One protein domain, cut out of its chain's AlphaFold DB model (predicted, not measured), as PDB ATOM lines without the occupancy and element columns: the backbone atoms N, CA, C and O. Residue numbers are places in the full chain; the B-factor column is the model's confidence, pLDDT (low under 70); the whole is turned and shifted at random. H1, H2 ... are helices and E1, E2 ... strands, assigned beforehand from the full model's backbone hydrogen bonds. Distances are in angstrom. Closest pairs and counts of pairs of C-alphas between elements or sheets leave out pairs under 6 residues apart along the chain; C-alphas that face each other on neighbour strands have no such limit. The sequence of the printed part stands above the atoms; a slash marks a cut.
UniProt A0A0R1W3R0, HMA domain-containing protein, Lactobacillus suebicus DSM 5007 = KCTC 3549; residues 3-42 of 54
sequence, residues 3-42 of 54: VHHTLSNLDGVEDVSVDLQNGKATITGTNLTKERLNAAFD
ATOM      1  N   VAL A   3     -13.072 -31.536 -53.928       77.06
ATOM      2  CA  VAL A   3     -13.666 -32.495 -52.968       77.06
ATOM      3  C   VAL A   3     -14.751 -31.855 -52.093       77.06
ATOM      4  O   VAL A   3     -15.872 -32.345 -52.066       77.06
ATOM      5  N   HIS A   4     -14.444 -30.730 -51.436       82.88
ATOM      6  CA  HIS A   4     -15.416 -30.003 -50.611       82.88
ATOM      7  C   HIS A   4     -16.664 -29.622 -51.412       82.88
ATOM      8  O   HIS A   4     -17.778 -29.806 -50.952       82.88
ATOM      9  N   HIS A   5     -16.480 -29.085 -52.619       82.38
ATOM     10  CA  HIS A   5     -17.587 -28.579 -53.429       82.38
ATOM     11  C   HIS A   5     -18.501 -29.705 -53.934       82.38
ATOM     12  O   HIS A   5     -19.714 -29.558 -53.941       82.38
ATOM     13  N   THR A   6     -17.919 -30.847 -54.303       82.88
ATOM     14  CA  THR A   6     -18.661 -32.058 -54.673       82.88
ATOM     15  C   THR A   6     -19.537 -32.557 -53.528       82.88
ATOM     16  O   THR A   6     -20.705 -32.857 -53.741       82.88
ATOM     17  N   LEU A   7     -18.982 -32.615 -52.317       81.81
ATOM     18  CA  LEU A   7     -19.704 -33.069 -51.133       81.81
ATOM     19  C   LEU A   7     -20.745 -32.052 -50.666       81.81
ATOM     20  O   LEU A   7     -21.867 -32.425 -50.370       81.81
ATOM     21  N   SER A   8     -20.400 -30.766 -50.658       84.69
ATOM     22  CA  SER A   8     -21.287 -29.686 -50.215       84.69
ATOM     23  C   SER A   8     -22.505 -29.504 -51.124       84.69
ATOM     24  O   SER A   8     -23.488 -28.920 -50.689       84.69
ATOM     25  N   ASN A   9     -22.444 -29.989 -52.367       85.50
ATOM     26  CA  ASN A   9     -23.573 -29.976 -53.298       85.50
ATOM     27  C   ASN A   9     -24.495 -31.200 -53.158       85.50
ATOM     28  O   ASN A   9     -25.465 -31.307 -53.907       85.50
ATOM     29  N   LEU A  10     -24.201 -32.147 -52.261       84.25
ATOM     30  CA  LEU A  10     -25.095 -33.273 -52.009       84.25
ATOM     31  C   LEU A  10     -26.271 -32.839 -51.135       84.25
ATOM     32  O   LEU A  10     -26.092 -32.248 -50.073       84.25
ATOM     33  N   ASP A  11     -27.476 -33.220 -51.550       82.44
ATOM     34  CA  ASP A  11     -28.673 -33.053 -50.729       82.44
ATOM     35  C   ASP A  11     -28.539 -33.794 -49.395       82.44
ATOM     36  O   ASP A  11     -28.248 -34.995 -49.363       82.44
ATOM     37  N   GLY A  12     -28.802 -33.068 -48.309       81.75
ATOM     38  CA  GLY A  12     -28.672 -33.553 -46.937       81.75
ATOM     39  C   GLY A  12     -27.333 -33.220 -46.281       81.75
ATOM     40  O   GLY A  12     -27.208 -33.437 -45.081       81.75
ATOM     41  N   VAL A  13     -26.355 -32.672 -47.014       86.69
ATOM     42  CA  VAL A  13     -25.099 -32.179 -46.428       86.69
ATOM     43  C   VAL A  13     -25.310 -30.793 -45.828       86.69
ATOM     44  O   VAL A  13     -25.729 -29.865 -46.514       86.69
ATOM     45  N   GLU A  14     -24.992 -30.660 -44.544       86.50
ATOM     46  CA  GLU A  14     -25.007 -29.389 -43.818       86.50
ATOM     47  C   GLU A  14     -23.611 -28.767 -43.767       86.50
ATOM     48  O   GLU A  14     -23.469 -27.566 -43.987       86.50
ATOM     49  N   ASP A  15     -22.583 -29.584 -43.523       86.38
ATOM     50  CA  ASP A  15     -21.198 -29.129 -43.432       86.38
ATOM     51  C   ASP A  15     -20.219 -30.141 -44.039       86.38
ATOM     52  O   ASP A  15     -20.443 -31.358 -44.029       86.38
ATOM     53  N   VAL A  16     -19.115 -29.627 -44.580       86.19
ATOM     54  CA  VAL A  16     -18.028 -30.434 -45.133       86.19
ATOM     55  C   VAL A  16     -16.693 -29.865 -44.687       86.19
ATOM     56  O   VAL A  16     -16.289 -28.779 -45.094       86.19
ATOM     57  N   SER A  17     -15.922 -30.677 -43.979       85.56
ATOM     58  CA  SER A  17     -14.534 -30.398 -43.647       85.56
ATOM     59  C   SER A  17     -13.620 -31.381 -44.371       85.56
ATOM     60  O   SER A  17     -13.747 -32.594 -44.228       85.56
ATOM     61  N   VAL A  18     -12.690 -30.875 -45.184       83.44
ATOM     62  CA  VAL A  18     -11.721 -31.710 -45.913       83.44
ATOM     63  C   VAL A  18     -10.326 -31.451 -45.372       83.44
ATOM     64  O   VAL A  18      -9.728 -30.406 -45.627       83.44
ATOM     65  N   ASP A  19      -9.785 -32.443 -44.681       84.75
ATOM     66  CA  ASP A  19      -8.419 -32.475 -44.194       84.75
ATOM     67  C   ASP A  19      -7.522 -33.226 -45.189       84.75
ATOM     68  O   ASP A  19      -7.383 -34.452 -45.171       84.75
ATOM     69  N   LEU A  20      -6.875 -32.468 -46.074       77.12
ATOM     70  CA  LEU A  20      -5.909 -33.015 -47.028       77.12
ATOM     71  C   LEU A  20      -4.578 -33.423 -46.381       77.12
ATOM     72  O   LEU A  20      -3.838 -34.185 -46.996       77.12
ATOM     73  N   GLN A  21      -4.257 -32.930 -45.177       81.25
ATOM     74  CA  GLN A  21      -3.021 -33.301 -44.482       81.25
ATOM     75  C   GLN A  21      -3.113 -34.728 -43.947       81.25
ATOM     76  O   GLN A  21      -2.163 -35.498 -44.075       81.25
ATOM     77  N   ASN A  22      -4.275 -35.090 -43.406       80.94
ATOM     78  CA  ASN A  22      -4.559 -36.435 -42.910       80.94
ATOM     79  C   ASN A  22      -5.284 -37.323 -43.933       80.94
ATOM     80  O   ASN A  22      -5.526 -38.498 -43.659       80.94
ATOM     81  N   GLY A  23      -5.651 -36.779 -45.098       77.25
ATOM     82  CA  GLY A  23      -6.404 -37.495 -46.129       77.25
ATOM     83  C   GLY A  23      -7.813 -37.890 -45.677       77.25
ATOM     84  O   GLY A  23      -8.320 -38.932 -46.090       77.25
ATOM     85  N   LYS A  24      -8.433 -37.087 -44.808       79.12
ATOM     86  CA  LYS A  24      -9.766 -37.331 -44.253       79.12
ATOM     87  C   LYS A  24     -10.744 -36.263 -44.719       79.12
ATOM     88  O   LYS A  24     -10.383 -35.106 -44.888       79.12
ATOM     89  N   ALA A  25     -11.996 -36.651 -44.900       78.94
ATOM     90  CA  ALA A  25     -13.096 -35.715 -45.058       78.94
ATOM     91  C   ALA A  25     -14.155 -36.054 -44.012       78.94
ATOM     92  O   ALA A  25     -14.566 -37.209 -43.904       78.94
ATOM     93  N   THR A  26     -14.559 -35.052 -43.245       82.69
ATOM     94  CA  THR A  26     -15.674 -35.119 -42.309       82.69
ATOM     95  C   THR A  26     -16.847 -34.407 -42.951       82.69
ATOM     96  O   THR A  26     -16.699 -33.309 -43.483       82.69
ATOM     97  N   ILE A  27     -17.999 -35.057 -42.948       83.25
ATOM     98  CA  ILE A  27     -19.210 -34.541 -43.572       83.25
ATOM     99  C   ILE A  27     -20.300 -34.662 -42.529       83.25
ATOM    100  O   ILE A  27     -20.510 -35.747 -41.989       83.25
ATOM    101  N   THR A  28     -20.974 -33.557 -42.258       84.69
ATOM    102  CA  THR A  28     -22.091 -33.506 -41.327       84.69
ATOM    103  C   THR A  28     -23.357 -33.271 -42.121       84.69
ATOM    104  O   THR A  28     -23.402 -32.424 -43.013       84.69
ATOM    105  N   GLY A  29     -24.380 -34.060 -41.834       83.88
ATOM    106  CA  GLY A  29     -25.643 -33.965 -42.534       83.88
ATOM    107  C   GLY A  29     -26.551 -35.144 -42.244       83.88
ATOM    108  O   GLY A  29     -26.234 -36.029 -41.451       83.88
ATOM    109  N   THR A  30     -27.694 -35.159 -42.912       82.06
ATOM    110  CA  THR A  30     -28.734 -36.168 -42.738       82.06
ATOM    111  C   THR A  30     -28.835 -37.051 -43.974       82.06
ATOM    112  O   THR A  30     -28.708 -36.594 -45.107       82.06
ATOM    113  N   ASN A  31     -29.080 -38.349 -43.760       80.31
ATOM    114  CA  ASN A  31     -29.277 -39.328 -44.838       80.31
ATOM    115  C   ASN A  31     -28.063 -39.474 -45.791       80.31
ATOM    116  O   ASN A  31     -28.206 -39.712 -46.997       80.31
ATOM    117  N   LEU A  32     -26.857 -39.320 -45.235       79.56
ATOM    118  CA  LEU A  32     -25.585 -39.446 -45.942       79.56
ATOM    119  C   LEU A  32     -25.057 -40.874 -45.835       79.56
ATOM    120  O   LEU A  32     -24.423 -41.252 -44.856       79.56
ATOM    121  N   THR A  33     -25.289 -41.680 -46.865       83.25
ATOM    122  CA  THR A  33     -24.762 -43.048 -46.915       83.25
ATOM    123  C   THR A  33     -23.423 -43.107 -47.645       83.25
ATOM    124  O   THR A  33     -23.152 -42.315 -48.551       83.25
ATOM    125  N   LYS A  34     -22.600 -44.115 -47.314       80.56
ATOM    126  CA  LYS A  34     -21.350 -44.414 -48.043       80.56
ATOM    127  C   LYS A  34     -21.546 -44.449 -49.556       80.56
ATOM    128  O   LYS A  34     -20.690 -43.959 -50.280       80.56
ATOM    129  N   GLU A  35     -22.645 -45.028 -50.028       82.56
ATOM    130  CA  GLU A  35     -22.954 -45.126 -51.457       82.56
ATOM    131  C   GLU A  35     -23.168 -43.758 -52.098       82.56
ATOM    132  O   GLU A  35     -22.555 -43.481 -53.123       82.56
ATOM    133  N   ARG A  36     -23.972 -42.878 -51.488       81.44
ATOM    134  CA  ARG A  36     -24.216 -41.529 -52.029       81.44
ATOM    135  C   ARG A  36     -22.941 -40.708 -52.077       81.44
ATOM    136  O   ARG A  36     -22.674 -40.028 -53.065       81.44
ATOM    137  N   LEU A  37     -22.144 -40.797 -51.020       81.44
ATOM    138  CA  LEU A  37     -20.888 -40.076 -50.957       81.44
ATOM    139  C   LEU A  37     -19.876 -40.635 -51.976       81.44
ATOM    140  O   LEU A  37     -19.226 -39.862 -52.671       81.44
ATOM    141  N   ASN A  38     -19.778 -41.962 -52.130       82.44
ATOM    142  CA  ASN A  38     -18.940 -42.579 -53.164       82.44
ATOM    143  C   ASN A  38     -19.421 -42.248 -54.581       82.44
ATOM    144  O   ASN A  38     -18.584 -42.021 -55.445       82.44
ATOM    145  N   ALA A  39     -20.732 -42.155 -54.816       84.62
ATOM    146  CA  ALA A  39     -21.285 -41.729 -56.099       84.62
ATOM    147  C   ALA A  39     -20.871 -40.291 -56.452       84.62
ATOM    148  O   ALA A  39     -20.601 -39.989 -57.609       84.62
ATOM    149  N   ALA A  40     -20.745 -39.406 -55.459       79.69
ATOM    150  CA  ALA A  40     -20.230 -38.055 -55.675       79.69
ATOM    151  C   ALA A  40     -18.743 -38.054 -56.077       79.69
ATOM    152  O   ALA A  40     -18.290 -37.179 -56.814       79.69
ATOM    153  N   PHE A  41     -17.990 -39.054 -55.619       79.81
ATOM    154  CA  PHE A  41     -16.594 -39.276 -55.987       79.81
ATOM    155  C   PHE A  41     -16.402 -40.193 -57.194       79.81
ATOM    156  O   PHE A  41     -15.249 -40.461 -57.551       79.81
ATOM    157  N   ASP A  42     -17.482 -40.635 -57.838       78.75
ATOM    158  CA  ASP A  42     -17.408 -41.504 -59.003       78.75
ATOM    159  C   ASP A  42     -16.670 -40.786 -60.145       78.75
ATOM    160  O   ASP A  42     -16.945 -39.633 -60.485       78.75
TER     161      ASP A  42
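What this domain is: This is residues 3 to 42 of the 54 residues of the protein "HMA domain-containing protein" of Lactobacillus suebicus DSM 5007 = KCTC 3549 (UniProt A0A0R1W3R0). A two-strand hairpin, E1 and E2, has the short helix H1 packed on it, mostly on E1, while a second short helix, H2, follows E2 and stays apart from E1. The printed part has 40 residues, with H1, E1, E2 and H2 along the chain, an antiparallel sheet and a mixed class of helices and strands. It is compact, with a radius of gyration of the C-alphas of 9.5 A and spans of 27 by 21 by 15 A.

How they stand to each other: E1, residues 13 to 19, and E2, residues 24 to 29, form an antiparallel hairpin at 168 degrees; N 17 and O 26 are 2.8 A apart, within hydrogen-bond range. The closest C-alphas of H1, residues 3 to 8, and E1 are those of Ser 8 and Val 16, 6.1 A apart. H1 and H2, residues 34 to 40, only just touch, with 3 pairs of C-alphas within 8 A, the closest Thr 6 and Ala 40 at 6.3 A; at 72 degrees they are only just about perpendicular. In H1 and H2 every O i to N i+4 pair is within hydrogen-bond range.

Where its parts are: E1 measures 16.8 A, E2 16.3 A, H2 10.0 A and H1 8.6 A from first to last C-alpha. H1 begins at C-alpha 3 (-13.666, -32.495, -52.968); H2 ends at C-alpha 40 (-20.230, -38.055, -55.675).

The domain as a whole: The C-alphas farthest apart, Gln 21 and Asn 31, are 26.9 A apart. The printed part has no cut, its three links are tight, and no printed residue is under 70 in pLDDT.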